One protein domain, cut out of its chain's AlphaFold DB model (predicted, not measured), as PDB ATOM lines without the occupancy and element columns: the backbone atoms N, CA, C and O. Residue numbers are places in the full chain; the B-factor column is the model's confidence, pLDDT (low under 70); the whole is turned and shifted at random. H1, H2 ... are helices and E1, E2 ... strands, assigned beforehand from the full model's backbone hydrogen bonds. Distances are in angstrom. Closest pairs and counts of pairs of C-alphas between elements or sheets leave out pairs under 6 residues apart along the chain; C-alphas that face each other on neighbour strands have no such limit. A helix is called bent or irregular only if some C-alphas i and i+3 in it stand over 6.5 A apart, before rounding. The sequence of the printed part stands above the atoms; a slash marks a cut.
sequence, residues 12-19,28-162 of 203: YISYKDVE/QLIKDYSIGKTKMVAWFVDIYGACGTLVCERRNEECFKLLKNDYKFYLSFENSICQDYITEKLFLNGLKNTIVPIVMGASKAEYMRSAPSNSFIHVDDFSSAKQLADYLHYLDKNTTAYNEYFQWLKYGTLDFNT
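This is residues 12 to 19 and 28 to 162 of the 203 residues of an uncharacterized protein of Trichobilharzia regenti (UniProt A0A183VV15). Two short parallel strands, E2 and E3, lie side by side in the middle, with H2 packed over one side, H1 touching H2, and H4 out on the far side from H2. A small antiparallel pair, E1 and E4, lies away from this core at one end, and the long unnamed stretch of residues 28 to 60 runs round the outside. The 143 printed residues have six named helices and four named strands, in the order E1 H1 E2 H2 E3 H3 H4 H5 H6 E4; the class is mixed, helices and strands, with under half of the residues in named elements. The whole is compact, with a radius of gyration of the C-alphas of 15.1 A, and rounded, spanning 47 by 37 by 35 A.

Find C-alpha 73 at (-33.887, 12.432, -32.643); from there E2, residues 73 to 77, runs 12.0 A. E3, residues 100 to 104, covers 13.2 A. Between them comes H2, residues 88 to 97, 11.4 A long, neither bent nor irregular, but only just: C-alphas 93 and 96 are 6.5 A apart. H1 is residues 61 to 70, 14.0 A. H3 is residues 108 to 114. Look for C-alpha 129 at (-20.882, 12.162, -39.478), where H4, residues 129 to 141, begins its 18.4 A. H5 is residues 143 to 148 and H6 residues 151 to 154. E1, residues 12 to 14, pairs with E4, residues 156 to 159, which ends with C-alpha 159 at (-46.363, -5.139, -29.738).

Look first at E2 and E3, parallel at 23 degrees, with N 76 and O 102 within hydrogen-bond range at 2.8 A. E2, H2 and E3 form a strand-helix-strand unit, two parallel neighbour strands with a helix between, its crossover right-handed. The closest C-alphas of E2 and H2, those of Ser 76 and Lys 89, are 4.9 A apart. Residues 102 to 103 of E3 also pair, parallel, with residues 121 to 122. H1 and H2 touch, closest at the C-alphas of Lys 68 and Asn 97, 5.2 A, at a steep tilt of 65 degrees, the same way. H4 and H5 only just touch, only at the corner, with 3 pairs of C-alphas within 8 A, made by residues 139 to 140 of H4 alone; the closest, Leu 139 and Tyr 146, are 5.1 A apart. H5 and H6 meet only through their link. H3 and H4 are apart. E1 and E4 are antiparallel at 142 degrees, with N 13 and O 157 at 2.8 A. Every O i to N i+4 pair is within hydrogen-bond range in H1, H3, H4 and H5; in H2 it is 2 of 6, with 2 of 7 O i to N i+3 pairs, and H6 is too short for such a pair.

The C-alphas farthest apart, those of Glu 19 and Thr 53, are 47.4 A apart. Residues 20 to 27 are not printed, and C-alphas 19 and 28 are 20.1 A apart across the cut. The link from H3 to H4 is long, 14 residues. The mean pLDDT of the printed part is 88.6; residues 18 to 19, 28 to 30, 43 and 161 to 162 are under 70.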
ATOM      1  N   TYR A  12     -42.975  -5.316 -34.566       83.81
ATOM      2  CA  TYR A  12     -43.912  -4.557 -35.386       83.81
ATOM      3  C   TYR A  12     -44.996  -5.494 -35.917       83.81
ATOM      4  O   TYR A  12     -44.696  -6.537 -36.501       83.81
ATOM      5  N   ILE A  13     -46.251  -5.124 -35.692       84.25
ATOM      6  CA  ILE A  13     -47.416  -5.857 -36.166       84.25
ATOM      7  C   ILE A  13     -48.202  -4.942 -37.101       84.25
ATOM      8  O   ILE A  13     -48.669  -3.877 -36.693       84.25
ATOM      9  N   SER A  14     -48.353  -5.377 -38.351       83.62
ATOM     10  CA  SER A  14     -49.206  -4.718 -39.336       83.62
ATOM     11  C   SER A  14     -50.675  -4.880 -38.947       83.62
ATOM     12  O   SER A  14     -51.111  -5.968 -38.578       83.62
ATOM     13  N   TYR A  15     -51.471  -3.825 -39.097       82.38
ATOM     14  CA  TYR A  15     -52.919  -3.887 -38.888       82.38
ATOM     15  C   TYR A  15     -53.626  -4.822 -39.872       82.38
ATOM     16  O   TYR A  15     -54.741  -5.245 -39.599       82.38
ATOM     17  N   LYS A  16     -52.986  -5.182 -40.992       79.44
ATOM     18  CA  LYS A  16     -53.510  -6.206 -41.910       79.44
ATOM     19  C   LYS A  16     -53.406  -7.621 -41.340       79.44
ATOM     20  O   LYS A  16     -54.208  -8.468 -41.710       79.44
ATOM     21  N   ASP A  17     -52.442  -7.856 -40.452       70.56
ATOM     22  CA  ASP A  17     -52.148  -9.179 -39.889       70.56
ATOM     23  C   ASP A  17     -52.925  -9.426 -38.586       70.56
ATOM     24  O   ASP A  17     -52.909 -10.524 -38.033       70.56
ATOM     25  N   VAL A  18     -53.599  -8.394 -38.073       66.12
ATOM     26  CA  VAL A  18     -54.440  -8.467 -36.883       66.12
ATOM     27  C   VAL A  18     -55.889  -8.421 -37.345       66.12
ATOM     28  O   VAL A  18     -56.372  -7.362 -37.735       66.12
ATOM     29  N   GLU A  19     -56.614  -9.536 -37.247       57.47
ATOM     30  CA  GLU A  19     -58.077  -9.562 -37.388       57.47
ATOM     31  C   GLU A  19     -58.755  -8.829 -36.209       57.47
ATOM     32  O   GLU A  19     -59.471  -9.417 -35.399       57.47
ATOM     33  N   GLN A  28     -57.842  10.271 -39.638       55.78
ATOM     34  CA  GLN A  28     -56.648  10.408 -38.826       55.78
ATOM     35  C   GLN A  28     -56.070  11.763 -39.217       55.78
ATOM     36  O   GLN A  28     -55.427  11.893 -40.259       55.78
ATOM     37  N   LEU A  29     -56.408  12.792 -38.433       54.78
ATOM     38  CA  LEU A  29     -55.810  14.119 -38.512       54.78
ATOM     39  C   LEU A  29     -54.314  13.927 -38.752       54.78
ATOM     40  O   LEU A  29     -53.692  13.101 -38.076       54.78
ATOM     41  N   ILE A  30     -53.760  14.632 -39.744       65.00
ATOM     42  CA  ILE A  30     -52.326  14.596 -40.032       65.00
ATOM     43  C   ILE A  30     -51.627  15.073 -38.761       65.00
ATOM     44  O   ILE A  30     -51.563  16.265 -38.476       65.00
ATOM     45  N   LYS A  31     -51.195  14.115 -37.944       85.75
ATOM     46  CA  LYS A  31     -50.525  14.399 -36.690       85.75
ATOM     47  C   LYS A  31     -49.123  14.852 -37.038       85.75
ATOM     48  O   LYS A  31     -48.350  14.075 -37.590       85.75
ATOM     49  N   ASP A  32     -48.830  16.102 -36.723       91.12
ATOM     50  CA  ASP A  32     -47.483  16.635 -36.818       91.12
ATOM     51  C   ASP A  32     -46.705  16.245 -35.554       91.12
ATOM     52  O   ASP A  32     -46.936  16.762 -34.459       91.12
ATOM     53  N   TYR A  33     -45.796  15.289 -35.710       92.25
ATOM     54  CA  TYR A  33     -44.931  14.772 -34.656       92.25
ATOM     55  C   TYR A  33     -43.775  15.719 -34.318       92.25
ATOM     56  O   TYR A  33     -43.010  15.413 -33.406       92.25
ATOM     57  N   SER A  34     -43.607  16.833 -35.038       91.56
ATOM     58  CA  SER A  34     -42.596  17.851 -34.732       91.56
ATOM     59  C   SER A  34     -43.066  18.866 -33.683       91.56
ATOM     60  O   SER A  34     -42.233  19.512 -33.047       91.56
ATOM     61  N   ILE A  35     -44.382  18.979 -33.452       90.81
ATOM     62  CA  ILE A  35     -44.966  19.938 -32.506       90.81
ATOM     63  C   ILE A  35     -44.454  19.674 -31.085       90.81
ATOM     64  O   ILE A  35     -44.484  18.546 -30.597       90.81
ATOM     65  N   GLY A  36     -44.017  20.743 -30.412       86.88
ATOM     66  CA  GLY A  36     -43.506  20.708 -29.038       86.88
ATOM     67  C   GLY A  36     -42.016  20.380 -28.930       86.88
ATOM     68  O   GLY A  36     -41.398  20.749 -27.936       86.88
ATOM     69  N   LYS A  37     -41.414  19.795 -29.973       90.25
ATOM     70  CA  LYS A  37     -39.999  19.412 -29.976       90.25
ATOM     71  C   LYS A  37     -39.119  20.626 -30.249       90.25
ATOM     72  O   LYS A  37     -38.904  21.013 -31.397       90.25
ATOM     73  N   THR A  38     -38.648  21.243 -29.171       84.75
ATOM     74  CA  THR A  38     -37.883  22.500 -29.194       84.75
ATOM     75  C   THR A  38     -36.371  22.300 -29.300       84.75
ATOM     76  O   THR A  38     -35.653  23.242 -29.639       84.75
ATOM     77  N   LYS A  39     -35.863  21.088 -29.037       84.44
ATOM     78  CA  LYS A  39     -34.435  20.770 -29.139       84.44
ATOM     79  C   LYS A  39     -34.065  20.563 -30.605       84.44
ATOM     80  O   LYS A  39     -34.265  19.486 -31.167       84.44
ATOM     81  N   MET A  40     -33.557  21.632 -31.209       77.00
ATOM     82  CA  MET A  40     -33.066  21.643 -32.585       77.00
ATOM     83  C   MET A  40     -31.738  20.901 -32.720       77.00
ATOM     84  O   MET A  40     -30.985  20.748 -31.755       77.00
ATOM     85  N   VAL A  41     -31.431  20.487 -33.947       81.12
ATOM     86  CA  VAL A  41     -30.115  19.941 -34.280       81.12
ATOM     87  C   VAL A  41     -29.107  21.088 -34.232       81.12
ATOM     88  O   VAL A  41     -29.171  22.026 -35.027       81.12
ATOM     89  N   ALA A  42     -28.188  21.025 -33.272       72.75
ATOM     90  CA  ALA A  42     -27.166  22.035 -33.028       72.75
ATOM     91  C   ALA A  42     -25.773  21.392 -32.953       72.75
ATOM     92  O   ALA A  42     -25.618  20.177 -33.050       72.75
ATOM     93  N   TRP A  43     -24.746  22.217 -32.749       63.91
ATOM     94  CA  TRP A  43     -23.360  21.762 -32.579       63.91
ATOM     95  C   TRP A  43     -23.131  20.907 -31.321       63.91
ATOM     96  O   TRP A  43     -22.076  20.294 -31.191       63.91
ATOM     97  N   PHE A  44     -24.089  20.873 -30.392       77.50
ATOM     98  CA  PHE A  44     -24.021  20.113 -29.148       77.50
ATOM     99  C   PHE A  44     -25.136  19.065 -29.087       77.50
ATOM    100  O   PHE A  44     -26.274  19.319 -29.482       77.50
ATOM    101  N   VAL A  45     -24.791  17.886 -28.570       87.81
ATOM    102  CA  VAL A  45     -25.721  16.787 -28.290       87.81
ATOM    103  C   VAL A  45     -25.920  16.725 -26.779       87.81
ATOM    104  O   VAL A  45     -24.944  16.722 -26.030       87.81
ATOM    105  N   ASP A  46     -27.172  16.663 -26.328       91.75
ATOM    106  CA  ASP A  46     -27.478  16.447 -24.914       91.75
ATOM    107  C   ASP A  46     -27.174  14.979 -24.556       91.75
ATOM    108  O   ASP A  46     -27.827  14.056 -25.047       91.75
ATOM    109  N   ILE A  47     -26.163  14.755 -23.710       90.88
ATOM    110  CA  ILE A  47     -25.713  13.414 -23.306       90.88
ATOM    111  C   ILE A  47     -26.176  13.139 -21.875       90.88
ATOM    112  O   ILE A  47     -25.718  13.782 -20.928       90.88
ATOM    113  N   TYR A  48     -27.061  12.152 -21.725       89.50
ATOM    114  CA  TYR A  48     -27.582  11.703 -20.435       89.50
ATOM    115  C   TYR A  48     -26.880  10.431 -19.944       89.50
ATOM    116  O   TYR A  48     -26.567   9.531 -20.724       89.50
ATOM    117  N   GLY A  49     -26.707  10.321 -18.627       86.31
ATOM    118  CA  GLY A  49     -26.123   9.153 -17.967       86.31
ATOM    119  C   GLY A  49     -24.611   9.268 -17.775       86.31
ATOM    120  O   GLY A  49     -24.051  10.355 -17.810       86.31
ATOM    121  N   ALA A  50     -23.937   8.135 -17.560       86.31
ATOM    122  CA  ALA A  50     -22.534   8.106 -17.126       86.31
ATOM    123  C   ALA A  50     -21.531   8.742 -18.112       86.31
ATOM    124  O   ALA A  50     -20.428   9.092 -17.710       86.31
ATOM    125  N   CYS A  51     -21.904   8.881 -19.388       86.75
ATOM    126  CA  CYS A  51     -21.061   9.485 -20.423       86.75
ATOM    127  C   CYS A  51     -21.235  11.009 -20.547       86.75
ATOM    128  O   CYS A  51     -20.575  11.621 -21.382       86.75
ATOM    129  N   GLY A  52     -22.134  11.621 -19.772       87.75
ATOM    130  CA  GLY A  52     -22.428  13.048 -19.833       87.75
ATOM    131  C   GLY A  52     -22.698  13.645 -18.457       87.75
ATOM    132  O   GLY A  52     -22.555  12.991 -17.427       87.75
ATOM    133  N   THR A  53     -23.076  14.920 -18.440       89.31
ATOM    134  CA  THR A  53     -23.378  15.657 -17.203       89.31
ATOM    135  C   THR A  53     -24.868  15.684 -16.879       89.31
ATOM    136  O   THR A  53     -25.242  16.047 -15.765       89.31
ATOM    137  N   LEU A  54     -25.729  15.332 -17.838       90.69
ATOM    138  CA  LEU A  54     -27.173  15.312 -17.644       90.69
ATOM    139  C   LEU A  54     -27.599  13.984 -17.020       90.69
ATOM    140  O   LEU A  54     -27.101  12.911 -17.371       90.69
ATOM    141  N   VAL A  55     -28.556  14.046 -16.097       88.88
ATOM    142  CA  VAL A  55     -29.035  12.870 -15.372       88.88
ATOM    143  C   VAL A  55     -30.438  12.530 -15.829       88.88
ATOM    144  O   VAL A  55     -31.344  13.356 -15.809       88.88
ATOM    145  N   CYS A  56     -30.598  11.280 -16.232       85.19
ATOM    146  CA  CYS A  56     -31.881  10.670 -16.486       85.19
ATOM    147  C   CYS A  56     -31.822   9.234 -15.964       85.19
ATOM    148  O   CYS A  56     -31.052   8.407 -16.458       85.19
ATOM    149  N   GLU A  57     -32.595   8.948 -14.922       82.06
ATOM    150  CA  GLU A  57     -32.610   7.624 -14.311       82.06
ATOM    151  C   GLU A  57     -33.248   6.587 -15.243       82.06
ATOM    152  O   GLU A  57     -34.209   6.854 -15.971       82.06
ATOM    153  N   ARG A  58     -32.719   5.358 -15.220       74.31
ATOM    154  CA  ARG A  58     -33.251   4.273 -16.056       74.31
ATOM    155  C   ARG A  58     -34.705   3.998 -15.679       74.31
ATOM    156  O   ARG A  58     -35.015   3.829 -14.507       74.31
ATOM    157  N   ARG A  59     -35.564   3.850 -16.694       71.94
ATOM    158  CA  ARG A  59     -37.008   3.570 -16.546       71.94
ATOM    159  C   ARG A  59     -37.790   4.666 -15.807       71.94
ATOM    160  O   ARG A  59     -38.892   4.404 -15.338       71.94
ATOM    161  N   ASN A  60     -37.251   5.879 -15.734       83.00
ATOM    162  CA  ASN A  60     -37.971   7.028 -15.209       83.00
ATOM    163  C   ASN A  60     -38.949   7.566 -16.273       83.00
ATOM    164  O   ASN A  60     -38.566   7.818 -17.416       83.00
ATOM    165  N   GLU A  61     -40.224   7.725 -15.915       86.19
ATOM    166  CA  GLU A  61     -41.247   8.212 -16.849       86.19
ATOM    167  C   GLU A  61     -41.032   9.668 -17.271       86.19
ATOM    168  O   GLU A  61     -41.305  10.006 -18.422       86.19
ATOM    169  N   GLU A  62     -40.503  10.520 -16.390       88.81
ATOM    170  CA  GLU A  62     -40.210  11.923 -16.709       88.81
ATOM    171  C   GLU A  62     -39.133  12.030 -17.783       88.81
ATOM    172  O   GLU A  62     -39.245  12.847 -18.693       88.81
ATOM    173  N   CYS A  63     -38.153  11.130 -17.769       88.62
ATOM    174  CA  CYS A  63     -37.190  11.032 -18.856       88.62
ATOM    175  C   CYS A  63     -37.836  10.697 -20.196       88.62
ATOM    176  O   CYS A  63     -37.477  11.275 -21.217       88.62
ATOM    177  N   PHE A  64     -38.777   9.751 -20.212       88.50
ATOM    178  CA  PHE A  64     -39.468   9.398 -21.447       88.50
ATOM    179  C   PHE A  64     -40.380  10.529 -21.924       88.50
ATOM    180  O   PHE A  64     -40.473  10.747 -23.130       88.50
ATOM    181  N   LYS A  65     -40.999  11.284 -21.009       90.94
ATOM    182  CA  LYS A  65     -41.760  12.499 -21.344       90.94
ATOM    183  C   LYS A  65     -40.858  13.577 -21.932       90.94
ATOM    184  O   LYS A  65     -41.191  14.104 -22.984       90.94
ATOM    185  N   LEU A  66     -39.721  13.855 -21.300       90.38
ATOM    186  CA  LEU A  66     -38.707  14.789 -21.789       90.38
ATOM    187  C   LEU A  66     -38.254  14.403 -23.200       90.38
ATOM    188  O   LEU A  66     -38.350  15.187 -24.140       90.38
ATOM    189  N   LEU A  67     -37.835  13.148 -23.359       88.62
ATOM    190  CA  LEU A  67     -37.383  12.584 -24.622       88.62
ATOM    191  C   LEU A  67     -38.474  12.729 -25.704       88.62
ATOM    192  O   LEU A  67     -38.216  13.247 -26.791       88.62
ATOM    193  N   LYS A  68     -39.719  12.356 -25.384       90.88
ATOM    194  CA  LYS A  68     -40.881  12.437 -26.281       90.88
ATOM    195  C   LYS A  68     -41.273  13.863 -26.650       90.88
ATOM    196  O   LYS A  68     -41.652  14.091 -27.798       90.88
ATOM    197  N   ASN A  69     -41.243  14.793 -25.710       91.25
ATOM    198  CA  ASN A  69     -41.790  16.129 -25.921       91.25
ATOM    199  C   ASN A  69     -40.766  17.068 -26.546       91.25
ATOM    200  O   ASN A  69     -41.146  17.860 -27.397       91.25
ATOM    201  N   ASP A  70     -39.484  16.927 -26.205       92.12
ATOM    202  CA  ASP A  70     -38.502  17.966 -26.509       92.12
ATOM    203  C   ASP A  70     -37.591  17.605 -27.685       92.12
ATOM    204  O   ASP A  70     -37.170  18.499 -28.421       92.12
ATOM    205  N   TYR A  71     -37.316  16.313 -27.906       93.75
ATOM    206  CA  TYR A  71     -36.319  15.846 -28.877       93.75
ATOM    207  C   TYR A  71     -36.946  15.230 -30.131       93.75
ATOM    208  O   TYR A  71     -37.873  14.419 -30.059       93.75
ATOM    209  N   LYS A  72     -36.400  15.571 -31.305       95.00
ATOM    210  CA  LYS A  72     -36.747  14.957 -32.605       95.00
ATOM    211  C   LYS A  72     -36.012  13.650 -32.875       95.00
ATOM    212  O   LYS A  72     -36.581  12.742 -33.483       95.00
ATOM    213  N   PHE A  73     -34.780  13.552 -32.386       95.94
ATOM    214  CA  PHE A  73     -33.887  12.432 -32.643       95.94
ATOM    215  C   PHE A  73     -33.360  11.835 -31.344       95.94
ATOM    216  O   PHE A  73     -33.187  12.538 -30.349       95.94
ATOM    217  N   TYR A  74     -33.075  10.538 -31.375       95.31
ATOM    218  CA  TYR A  74     -32.437   9.818 -30.279       95.31
ATOM    219  C   TYR A  74     -31.344   8.903 -30.837       95.31
ATOM    220  O   TYR A  74     -31.588   8.163 -31.790       95.31
ATOM    221  N   LEU A  75     -30.140   8.957 -30.260       94.94
ATOM    222  CA  LEU A  75     -29.042   8.061 -30.625       94.94
ATOM    223  C   LEU A  75     -29.301   6.670 -30.024       94.94
ATOM    224  O   LEU A  75     -29.000   6.400 -28.862       94.94
ATOM    225  N   SER A  76     -29.859   5.776 -30.833       94.38
ATOM    226  CA  SER A  76     -30.134   4.374 -30.502       94.38
ATOM    227  C   SER A  76     -28.923   3.484 -30.801       94.38
ATOM    228  O   SER A  76     -29.047   2.465 -31.480       94.38
ATOM    229  N   PHE A  77     -27.739   3.883 -30.335       94.44
ATOM    230  CA  PHE A  77     -26.501   3.141 -30.579       94.44
ATOM    231  C   PHE A  77     -26.385   1.946 -29.644       94.44
ATOM    232  O   PHE A  77     -26.550   2.066 -28.428       94.44
ATOM    233  N   GLU A  78     -26.078   0.791 -30.212       92.31
ATOM    234  CA  GLU A  78     -25.834  -0.420 -29.454       92.31
ATOM    235  C   GLU A  78     -24.423  -0.453 -28.886       92.31
ATOM    236  O   GLU A  78     -23.480   0.113 -29.437       92.31
ATOM    237  N   ASN A  79     -24.278  -1.149 -27.761       88.69
ATOM    238  CA  ASN A  79     -23.000  -1.239 -27.055       88.69
ATOM    239  C   ASN A  79     -21.932  -1.988 -27.873       88.69
ATOM    240  O   ASN A  79     -20.740  -1.840 -27.613       88.69
ATOM    241  N   SER A  80     -22.371  -2.793 -28.843       88.25
ATOM    242  CA  SER A  80     -21.533  -3.614 -29.706       88.25
ATOM    243  C   SER A  80     -22.174  -3.746 -31.086       88.25
ATOM    244  O   SER A  80     -23.397  -3.753 -31.214       88.25
ATOM    245  N   ILE A  81     -21.348  -3.913 -32.116       88.88
ATOM    246  CA  ILE A  81     -21.802  -4.182 -33.483       88.88
ATOM    247  C   ILE A  81     -21.858  -5.687 -33.674       88.88
ATOM    248  O   ILE A  81     -20.847  -6.341 -33.932       88.88
ATOM    249  N   CYS A  82     -23.046  -6.243 -33.486       88.12
ATOM    250  CA  CYS A  82     -23.264  -7.679 -33.502       88.12
ATOM    251  C   CYS A  82     -24.482  -8.021 -34.349       88.12
ATOM    252  O   CYS A  82     -25.401  -7.217 -34.511       88.12
ATOM    253  N   GLN A  83     -24.463  -9.232 -34.888       85.69
ATOM    254  CA  GLN A  83     -25.584  -9.815 -35.596       85.69
ATOM    255  C   GLN A  83     -26.844  -9.813 -34.734       85.69
ATOM    256  O   GLN A  83     -26.791 -10.174 -33.561       85.69
ATOM    257  N   ASP A  84     -27.944  -9.358 -35.339       82.62
ATOM    258  CA  ASP A  84     -29.295  -9.307 -34.769       82.62
ATOM    259  C   ASP A  84     -29.404  -8.621 -33.377       82.62
ATOM    260  O   ASP A  84     -30.447  -8.679 -32.721       82.62
ATOM    261  N   TYR A  85     -28.357  -7.917 -32.916       86.81
ATOM    262  CA  TYR A  85     -28.330  -7.241 -31.616       86.81
ATOM    263  C   TYR A  85     -29.023  -5.882 -31.718       86.81
ATOM    264  O   TYR A  85     -28.393  -4.858 -31.964       86.81
ATOM    265  N   ILE A  86     -30.348  -5.901 -31.567       88.69
ATOM    266  CA  ILE A  86     -31.227  -4.729 -31.601       88.69
ATOM    267  C   ILE A  86     -32.067  -4.718 -30.324       88.69
ATOM    268  O   ILE A  86     -32.822  -5.653 -30.056       88.69
ATOM    269  N   THR A  87     -31.945  -3.660 -29.527       87.25
ATOM    270  CA  THR A  87     -32.428  -3.639 -28.137       87.25
ATOM    271  C   THR A  87     -33.577  -2.650 -27.905       87.25
ATOM    272  O   THR A  87     -34.183  -2.101 -28.833       87.25
ATOM    273  N   GLU A  88     -33.891  -2.386 -26.632       87.62
ATOM    274  CA  GLU A  88     -34.866  -1.384 -26.202       87.62
ATOM    275  C   GLU A  88     -34.538   0.027 -26.701       87.62
ATOM    276  O   GLU A  88     -35.439   0.857 -26.820       87.62
ATOM    277  N   LYS A  89     -33.276   0.300 -27.054       90.88
ATOM    278  CA  LYS A  89     -32.851   1.606 -27.569       90.88
ATOM    279  C   LYS A  89     -33.601   1.998 -28.840       90.88
ATOM    280  O   LYS A  89     -33.977   3.160 -28.978       90.88
ATOM    281  N   LEU A  90     -33.841   1.054 -29.751       93.44
ATOM    282  CA  LEU A  90     -34.636   1.300 -30.956       93.44
ATOM    283  C   LEU A  90     -36.126   1.386 -30.613       93.44
ATOM    284  O   LEU A  90     -36.790   2.381 -30.893       93.44
ATOM    285  N   PHE A  91     -36.653   0.323 -30.010       90.62
ATOM    286  CA  PHE A  91     -38.093   0.118 -29.907       90.62
ATOM    287  C   PHE A  91     -38.741   0.877 -28.750       90.62
ATOM    288  O   PHE A  91     -39.761   1.533 -28.947       90.62
ATOM    289  N   LEU A  92     -38.177   0.779 -27.543       87.94
ATOM    290  CA  LEU A  92     -38.726   1.407 -26.344       87.94
ATOM    291  C   LEU A  92     -38.354   2.886 -26.289       87.94
ATOM    292  O   LEU A  92     -39.240   3.717 -26.133       87.94
ATOM    293  N   ASN A  93     -37.072   3.222 -26.423       89.69
ATOM    294  CA  ASN A  93     -36.613   4.599 -26.240       89.69
ATOM    295  C   ASN A  93     -36.963   5.468 -27.454       89.69
ATOM    296  O   ASN A  93     -37.458   6.574 -27.261       89.69
ATOM    297  N   GLY A  94     -36.771   4.958 -28.675       92.94
ATOM    298  CA  GLY A  94     -37.104   5.658 -29.920       92.94
ATOM    299  C   GLY A  94     -38.573   5.517 -30.322       92.94
ATOM    300  O   GLY A  94     -39.397   6.397 -30.064       92.94
ATOM    301  N   LEU A  95     -38.914   4.393 -30.957       93.31
ATOM    302  CA  LEU A  95     -40.182   4.226 -31.675       93.31
ATOM    303  C   LEU A  95     -41.426   4.375 -30.780       93.31
ATOM    304  O   LEU A  95     -42.349   5.107 -31.141       93.31
ATOM    305  N   LYS A  96     -41.460   3.742 -29.595       90.44
ATOM    306  CA  LYS A  96     -42.594   3.849 -28.653       90.44
ATOM    307  C   LYS A  96     -42.844   5.290 -28.206       90.44
ATOM    308  O   LYS A  96     -43.990   5.678 -27.984       90.44
ATOM    309  N   ASN A  97     -41.779   6.077 -28.072       90.88
ATOM    310  CA  ASN A  97     -41.848   7.464 -27.622       90.88
ATOM    311  C   ASN A  97     -41.996   8.464 -28.774       90.88
ATOM    312  O   ASN A  97     -41.891   9.665 -28.538       90.88
ATOM    313  N   THR A  98     -42.326   8.017 -29.994       92.81
ATOM    314  CA  THR A  98     -42.581   8.894 -31.154       92.81
ATOM    315  C   THR A  98     -41.415   9.846 -31.443       92.81
ATOM    316  O   THR A  98     -41.569  11.069 -31.510       92.81
ATOM    317  N   ILE A  99     -40.227   9.263 -31.570       93.75
ATOM    318  CA  ILE A  99     -38.963   9.936 -31.881       93.75
ATOM    319  C   ILE A  99     -38.283   9.151 -32.986       93.75
ATOM    320  O   ILE A  99     -38.427   7.930 -33.026       93.75
ATOM    321  N   VAL A 100     -37.542   9.837 -33.855       97.06
ATOM    322  CA  VAL A 100     -36.777   9.184 -34.918       97.06
ATOM    323  C   VAL A 100     -35.460   8.648 -34.335       97.06
ATOM    324  O   VAL A 100     -34.602   9.438 -33.931       97.06
ATOM    325  N   PRO A 101     -35.275   7.320 -34.250       97.19
ATOM    326  CA  PRO A 101     -34.042   6.728 -33.763       97.19
ATOM    327  C   PRO A 101     -32.960   6.762 -34.847       97.19
ATOM    328  O   PRO A 101     -33.199   6.396 -36.001       97.19
ATOM    329  N   ILE A 102     -31.757   7.168 -34.451       97.75
ATOM    330  CA  ILE A 102     -30.534   7.067 -35.250       97.75
ATOM    331  C   ILE A 102     -29.788   5.836 -34.742       97.75
ATOM    332  O   ILE A 102     -29.373   5.800 -33.584       97.75
ATOM    333  N   VAL A 103     -29.667   4.807 -35.573       96.38
ATOM    334  CA  VAL A 103     -29.219   3.477 -35.150       96.38
ATOM    335  C   VAL A 103     -27.806   3.166 -35.630       96.38
ATOM    336  O   VAL A 103     -27.412   3.536 -36.736       96.38
ATOM    337  N   MET A 104     -27.069   2.447 -34.786       94.56
ATOM    338  CA  MET A 104     -25.763   1.855 -35.071       94.56
ATOM    339  C   MET A 104     -25.637   0.586 -34.227       94.56
ATOM    340  O   MET A 104     -25.893   0.638 -33.025       94.56
ATOM    341  N   GLY A 105     -25.256  -0.543 -34.823       91.62
ATOM    342  CA  GLY A 105     -25.218  -1.826 -34.118       91.62
ATOM    343  C   GLY A 105     -25.271  -2.999 -35.087       91.62
ATOM    344  O   GLY A 105     -24.247  -3.421 -35.614       91.62
ATOM    345  N   ALA A 106     -26.465  -3.526 -35.342       91.00
ATOM    346  CA  ALA A 106     -26.678  -4.481 -36.427       91.00
ATOM    347  C   ALA A 106     -26.559  -3.799 -37.810       91.00
ATOM    348  O   ALA A 106     -26.494  -2.577 -37.909       91.00
ATOM    349  N   SER A 107     -26.527  -4.575 -38.893       91.69
ATOM    350  CA  SER A 107     -26.568  -4.039 -40.257       91.69
ATOM    351  C   SER A 107     -27.933  -3.430 -40.573       91.69
ATOM    352  O   SER A 107     -28.964  -3.840 -40.028       91.69
ATOM    353  N   LYS A 108     -27.976  -2.528 -41.557       92.69
ATOM    354  CA  LYS A 108     -29.236  -1.950 -42.042       92.69
ATOM    355  C   LYS A 108     -30.264  -3.015 -42.430       92.69
ATOM    356  O   LYS A 108     -31.439  -2.870 -42.105       92.69
ATOM    357  N   ALA A 109     -29.835  -4.097 -43.081       91.81
ATOM    358  CA  ALA A 109     -30.728  -5.182 -43.476       91.81
ATOM    359  C   ALA A 109     -31.369  -5.884 -42.264       91.81
ATOM    360  O   ALA A 109     -32.535  -6.261 -42.328       91.81
ATOM    361  N   GLU A 110     -30.637  -6.041 -41.160       90.56
ATOM    362  CA  GLU A 110     -31.165  -6.584 -39.901       90.56
ATOM    363  C   GLU A 110     -32.194  -5.636 -39.280       90.56
ATOM    364  O   GLU A 110     -33.312  -6.058 -38.985       90.56
ATOM    365  N   TYR A 111     -31.886  -4.337 -39.197       91.88
ATOM    366  CA  TYR A 111     -32.855  -3.340 -38.731       91.88
ATOM    367  C   TYR A 111     -34.126  -3.310 -39.590       91.88
ATOM    368  O   TYR A 111     -35.226  -3.258 -39.043       91.88
ATOM    369  N   MET A 112     -34.006  -3.402 -40.920       92.06
ATOM    370  CA  MET A 112     -35.158  -3.434 -41.832       92.06
ATOM    371  C   MET A 112     -36.035  -4.681 -41.661       92.06
ATOM    372  O   MET A 112     -37.229  -4.611 -41.936       92.06
ATOM    373  N   ARG A 113     -35.478  -5.814 -41.207       88.19
ATOM    374  CA  ARG A 113     -36.273  -7.015 -40.889       88.19
ATOM    375  C   ARG A 113     -37.026  -6.886 -39.567       88.19
ATOM    376  O   ARG A 113     -38.081  -7.496 -39.411       88.19
ATOM    377  N   SER A 114     -36.484  -6.136 -38.610       86.50
ATOM    378  CA  SER A 114     -37.030  -6.052 -37.249       86.50
ATOM    379  C   SER A 114     -37.935  -4.840 -37.011       86.50
ATOM    380  O   SER A 114     -38.820  -4.898 -36.157       86.50
ATOM    381  N   ALA A 115     -37.720  -3.741 -37.734       90.56
ATOM    382  CA  ALA A 115     -38.405  -2.469 -37.534       90.56
ATOM    383  C   ALA A 115     -39.389  -2.156 -38.675       90.56
ATOM    384  O   ALA A 115     -39.214  -2.642 -39.793       90.56
ATOM    385  N   PRO A 116     -40.406  -1.308 -38.438       92.19
ATOM    386  CA  PRO A 116     -41.258  -0.820 -39.515       92.19
ATOM    387  C   PRO A 116     -40.438  -0.102 -40.600       92.19
ATOM    388  O   PRO A 116     -39.463   0.593 -40.299       92.19
ATOM    389  N   SER A 117     -40.854  -0.213 -41.860       90.50
ATOM    390  CA  SER A 117     -40.212   0.505 -42.967       90.50
ATOM    391  C   SER A 117     -40.209   2.018 -42.734       90.50
ATOM    392  O   SER A 117     -41.199   2.578 -42.265       90.50
ATOM    393  N   ASN A 118     -39.104   2.676 -43.100       93.94
ATOM    394  CA  ASN A 118     -38.911   4.122 -42.957       93.94
ATOM    395  C   ASN A 118     -39.156   4.645 -41.526       93.94
ATOM    396  O   ASN A 118     -39.760   5.693 -41.348       93.94
ATOM    397  N   SER A 119     -38.740   3.900 -40.494       96.06
ATOM    398  CA  SER A 119     -38.951   4.287 -39.088       96.06
ATOM    399  C   SER A 119     -37.678   4.699 -38.342       96.06
ATOM    400  O   SER A 119     -37.766   5.138 -37.201       96.06
ATOM    401  N   PHE A 120     -36.504   4.575 -38.964       97.31
ATOM    402  CA  PHE A 120     -35.201   4.849 -38.355       97.31
ATOM    403  C   PHE A 120     -34.206   5.397 -39.381       97.31
ATOM    404  O   PHE A 120     -34.384   5.220 -40.588       97.31
ATOM    405  N   ILE A 121     -33.140   6.029 -38.890       98.25
ATOM    406  CA  ILE A 121     -32.000   6.503 -39.685       98.25
ATOM    407  C   ILE A 121     -30.809   5.601 -39.370       98.25
ATOM    408  O   ILE A 121     -30.399   5.524 -38.215       98.25
ATOM    409  N   HIS A 122     -30.254   4.914 -40.368       97.00
ATOM    410  CA  HIS A 122     -29.054   4.101 -40.176       97.00
ATOM    411  C   HIS A 122     -27.804   4.934 -40.448       97.00
ATOM    412  O   HIS A 122     -27.748   5.639 -41.452       97.00
ATOM    413  N   VAL A 123     -26.786   4.840 -39.592       96.00
ATOM    414  CA  VAL A 123     -25.544   5.608 -39.787       96.00
ATOM    415  C   VAL A 123     -24.811   5.253 -41.088       96.00
ATOM    416  O   VAL A 123     -24.312   6.151 -41.758       96.00
ATOM    417  N   ASP A 124     -24.838   3.981 -41.497       93.19
ATOM    418  CA  ASP A 124     -24.234   3.500 -42.757       93.19
ATOM    419  C   ASP A 124     -24.862   4.085 -44.036       93.19
ATOM    420  O   ASP A 124     -24.327   3.880 -45.124       93.19
ATOM    421  N   ASP A 125     -25.981   4.812 -43.941       95.12
ATOM    422  CA  ASP A 125     -26.543   5.540 -45.088       95.12
ATOM    423  C   ASP A 125     -25.737   6.798 -45.446       95.12
ATOM    424  O   ASP A 125     -25.988   7.436 -46.471       95.12
ATOM    425  N   PHE A 126     -24.760   7.155 -44.611       95.69
ATOM    426  CA  PHE A 126     -23.967   8.364 -44.737       95.69
ATOM    427  C   PHE A 126     -22.482   8.028 -44.829       95.69
ATOM    428  O   PHE A 126     -21.950   7.189 -44.113       95.69
ATOM    429  N   SER A 127     -21.791   8.754 -45.701       93.81
ATOM    430  CA  SER A 127     -20.343   8.650 -45.903       93.81
ATOM    431  C   SER A 127     -19.514   9.307 -44.791       93.81
ATOM    432  O   SER A 127     -18.300   9.140 -44.765       93.81
ATOM    433  N   SER A 128     -20.144  10.107 -43.921       94.31
ATOM    434  CA  SER A 128     -19.506  10.784 -42.786       94.31
ATOM    435  C   SER A 128     -20.535  11.283 -41.768       94.31
ATOM    436  O   SER A 128     -21.687  11.565 -42.121       94.31
ATOM    437  N   ALA A 129     -20.101  11.515 -40.528       92.06
ATOM    438  CA  ALA A 129     -20.882  12.162 -39.478       92.06
ATOM    439  C   ALA A 129     -21.345  13.563 -39.888       92.06
ATOM    440  O   ALA A 129     -22.440  13.980 -39.516       92.06
ATOM    441  N   LYS A 130     -20.559  14.275 -40.709       93.06
ATOM    442  CA  LYS A 130     -20.979  15.557 -41.282       93.06
ATOM    443  C   LYS A 130     -22.215  15.384 -42.164       93.06
ATOM    444  O   LYS A 130     -23.163  16.147 -42.025       93.06
ATOM    445  N   GLN A 131     -22.222  14.389 -43.050       95.44
ATOM    446  CA  GLN A 131     -23.360  14.152 -43.939       95.44
ATOM    447  C   GLN A 131     -24.608  13.720 -43.156       95.44
ATOM    448  O   GLN A 131     -25.710  14.175 -43.467       95.44
ATOM    449  N   LEU A 132     -24.436  12.904 -42.110       95.38
ATOM    450  CA  LEU A 132     -25.512  12.586 -41.173       95.38
ATOM    451  C   LEU A 132     -26.039  13.859 -40.493       95.38
ATOM    452  O   LEU A 132     -27.242  14.102 -40.505       95.38
ATOM    453  N   ALA A 133     -25.162  14.707 -39.954       94.06
ATOM    454  CA  ALA A 133     -25.552  15.958 -39.305       94.06
ATOM    455  C   ALA A 133     -26.288  16.914 -40.262       94.06
ATOM    456  O   ALA A 133     -27.318  17.480 -39.892       94.06
ATOM    457  N   ASP A 134     -25.813  17.043 -41.505       95.19
ATOM    458  CA  ASP A 134     -26.463  17.839 -42.550       95.19
ATOM    459  C   ASP A 134     -27.885  17.315 -42.837       95.19
ATOM    460  O   ASP A 134     -28.829  18.102 -42.963       95.19
ATOM    461  N   TYR A 135     -28.065  15.990 -42.880       97.12
ATOM    462  CA  TYR A 135     -29.373  15.363 -43.078       97.12
ATOM    463  C   TYR A 135     -30.318  15.563 -41.887       97.12
ATOM    464  O   TYR A 135     -31.485  15.913 -42.072       97.12
ATOM    465  N   LEU A 136     -29.821  15.414 -40.658       96.31
ATOM    466  CA  LEU A 136     -30.606  15.679 -39.452       96.31
ATOM    467  C   LEU A 136     -31.054  17.142 -39.389       96.31
ATOM    468  O   LEU A 136     -32.199  17.421 -39.047       96.31
ATOM    469  N   HIS A 137     -30.190  18.078 -39.782       95.38
ATOM    470  CA  HIS A 137     -30.528  19.497 -39.854       95.38
ATOM    471  C   HIS A 137     -31.546  19.808 -40.970       95.38
ATOM    472  O   HIS A 137     -32.414  20.666 -40.793       95.38
ATOM    473  N   TYR A 138     -31.499  19.092 -42.101       96.38
ATOM    474  CA  TYR A 138     -32.566  19.140 -43.110       96.38
ATOM    475  C   TYR A 138     -33.913  18.687 -42.528       96.38
ATOM    476  O   TYR A 138     -34.902  19.408 -42.663       96.38
ATOM    477  N   LEU A 139     -33.951  17.540 -41.842       96.50
ATOM    478  CA  LEU A 139     -35.171  17.025 -41.212       96.50
ATOM    479  C   LEU A 139     -35.686  17.948 -40.100       96.50
ATOM    480  O   LEU A 139     -36.890  18.135 -39.960       96.50
ATOM    481  N   ASP A 140     -34.790  18.568 -39.335       94.56
ATOM    482  CA  ASP A 140     -35.154  19.518 -38.286       94.56
ATOM    483  C   ASP A 140     -35.928  20.725 -38.844       94.56
ATOM    484  O   ASP A 140     -36.902  21.174 -38.234       94.56
ATOM    485  N   LYS A 141     -35.550  21.200 -40.038       94.19
ATOM    486  CA  LYS A 141     -36.186  22.337 -40.725       94.19
ATOM    487  C   LYS A 141     -37.342  21.954 -41.645       94.19
ATOM    488  O   LYS A 141     -38.109  22.827 -42.043       94.19
ATOM    489  N   ASN A 142     -37.463  20.680 -42.006       96.12
ATOM    490  CA  ASN A 142     -38.487  20.191 -42.917       96.12
ATOM    491  C   ASN A 142     -39.472  19.279 -42.183       96.12
ATOM    492  O   ASN A 142     -39.320  18.057 -42.144       96.12
ATOM    493  N   THR A 143     -40.529  19.895 -41.652       94.62
ATOM    494  CA  THR A 143     -41.616  19.203 -40.956       94.62
ATOM    495  C   THR A 143     -42.232  18.086 -41.796       94.62
ATOM    496  O   THR A 143     -42.536  17.027 -41.255       94.62
ATOM    497  N   THR A 144     -42.402  18.272 -43.108       95.75
ATOM    498  CA  THR A 144     -42.973  17.234 -43.978       95.75
ATOM    499  C   THR A 144     -42.076  16.003 -44.011       95.75
ATOM    500  O   THR A 144     -42.548  14.923 -43.669       95.75
ATOM    501  N   ALA A 145     -40.787  16.175 -44.322       96.94
ATOM    502  CA  ALA A 145     -39.825  15.074 -44.391       96.94
ATOM    503  C   ALA A 145     -39.642  14.374 -43.034       96.94
ATOM    504  O   ALA A 145     -39.614  13.150 -42.957       96.94
ATOM    505  N   TYR A 146     -39.598  15.131 -41.933       96.44
ATOM    506  CA  TYR A 146     -39.549  14.552 -40.588       96.44
ATOM    507  C   TYR A 146     -40.778  13.680 -40.287       96.44
ATOM    508  O   TYR A 146     -40.652  12.581 -39.746       96.44
ATOM    509  N   ASN A 147     -41.974  14.135 -40.670       95.62
ATOM    510  CA  ASN A 147     -43.209  13.391 -40.430       95.62
ATOM    511  C   ASN A 147     -43.333  12.109 -41.278       95.62
ATOM    512  O   ASN A 147     -44.115  11.222 -40.922       95.62
ATOM    513  N   GLU A 148     -42.549  11.955 -42.351       96.06
ATOM    514  CA  GLU A 148     -42.510  10.714 -43.138       96.06
ATOM    515  C   GLU A 148     -42.018   9.513 -42.318       96.06
ATOM    516  O   GLU A 148     -42.491   8.393 -42.535       96.06
ATOM    517  N   TYR A 149     -41.180   9.747 -41.300       97.06
ATOM    518  CA  TYR A 149     -40.680   8.708 -40.390       97.06
ATOM    519  C   TYR A 149     -41.744   8.093 -39.472       97.06
ATOM    520  O   TYR A 149     -41.497   7.097 -38.790       97.06
ATOM    521  N   PHE A 150     -42.947   8.669 -39.444       95.44
ATOM    522  CA  PHE A 150     -44.056   8.221 -38.601       95.44
ATOM    523  C   PHE A 150     -45.221   7.644 -39.409       95.44
ATOM    524  O   PHE A 150     -46.251   7.284 -38.836       95.44
ATOM    525  N   GLN A 151     -45.080   7.512 -40.734       93.25
ATOM    526  CA  GLN A 151     -46.134   6.945 -41.582       93.25
ATOM    527  C   GLN A 151     -46.475   5.498 -41.216       93.25
ATOM    528  O   GLN A 151     -47.631   5.095 -41.344       93.25
ATOM    529  N   TRP A 152     -45.509   4.733 -40.705       91.81
ATOM    530  CA  TRP A 152     -45.718   3.349 -40.280       91.81
ATOM    531  C   TRP A 152     -46.790   3.200 -39.184       91.81
ATOM    532  O   TRP A 152     -47.471   2.178 -39.148       91.81
ATOM    533  N   LEU A 153     -47.030   4.230 -38.361       91.38
ATOM    534  CA  LEU A 153     -48.084   4.230 -37.329       91.38
ATOM    535  C   LEU A 153     -49.503   4.127 -37.914       91.38
ATOM    536  O   LEU A 153     -50.442   3.764 -37.205       91.38
ATOM    537  N   LYS A 154     -49.671   4.449 -39.204       89.12
ATOM    538  CA  LYS A 154     -50.938   4.280 -39.932       89.12
ATOM    539  C   LYS A 154     -51.213   2.821 -40.286       89.12
ATOM    540  O   LYS A 154     -52.362   2.452 -40.498       89.12
ATOM    541  N   TYR A 155     -50.164   2.010 -40.386       88.19
ATOM    542  CA  TYR A 155     -50.232   0.660 -40.941       88.19
ATOM    543  C   TYR A 155     -49.968  -0.429 -39.912       88.19
ATOM    544  O   TYR A 155     -50.192  -1.597 -40.216       88.19
ATOM    545  N   GLY A 156     -49.526  -0.075 -38.709       88.12
ATOM    546  CA  GLY A 156     -49.316  -1.040 -37.648       88.12
ATOM    547  C   GLY A 156     -48.938  -0.403 -36.324       88.12
ATOM    548  O   GLY A 156     -48.921   0.818 -36.160       88.12
ATOM    549  N   THR A 157     -48.616  -1.267 -35.372       87.94
ATOM    550  CA  THR A 157     -48.208  -0.894 -34.020       87.94
ATOM    551  C   THR A 157     -47.027  -1.740 -33.566       87.94
ATOM    552  O   THR A 157     -46.725  -2.781 -34.149       87.94
ATOM    553  N   LEU A 158     -46.348  -1.294 -32.515       86.75
ATOM    554  CA  LEU A 158     -45.375  -2.121 -31.819       86.75
ATOM    555  C   LEU A 158     -46.089  -2.928 -30.738       86.75
ATOM    556  O   LEU A 158     -46.762  -2.369 -29.871       86.75
ATOM    557  N   ASP A 159     -45.923  -4.241 -30.789       80.56
ATOM    558  CA  ASP A 159     -46.363  -5.139 -29.738       80.56
ATOM    559  C   ASP A 159     -45.284  -5.273 -28.665       80.56
ATOM    560  O   ASP A 159     -44.189  -5.790 -28.904       80.56
ATOM    561  N   PHE A 160     -45.630  -4.788 -27.474       74.25
ATOM    562  CA  PHE A 160     -44.816  -4.835 -26.263       74.25
ATOM    563  C   PHE A 160     -45.169  -6.035 -25.383       74.25
ATOM    564  O   PHE A 160     -44.693  -6.112 -24.253       74.25
ATOM    565  N   ASN A 161     -46.027  -6.946 -25.853       65.81
ATOM    566  CA  ASN A 161     -46.437  -8.092 -25.068       65.81
ATOM    567  C   ASN A 161     -45.328  -9.154 -25.051       65.81
ATOM    568  O   ASN A 161     -45.124  -9.911 -26.004       65.81
ATOM    569  N   THR A 162     -44.572  -9.169 -23.954       59.72
ATOM    570  CA  THR A 162     -43.361  -9.968 -23.736       59.72
ATOM    571  C   THR A 162     -43.635 -11.293 -23.020       59.72
ATOM    572  O   THR A 162     -42.786 -11.743 -22.245       59.72
TER     573      THR A 162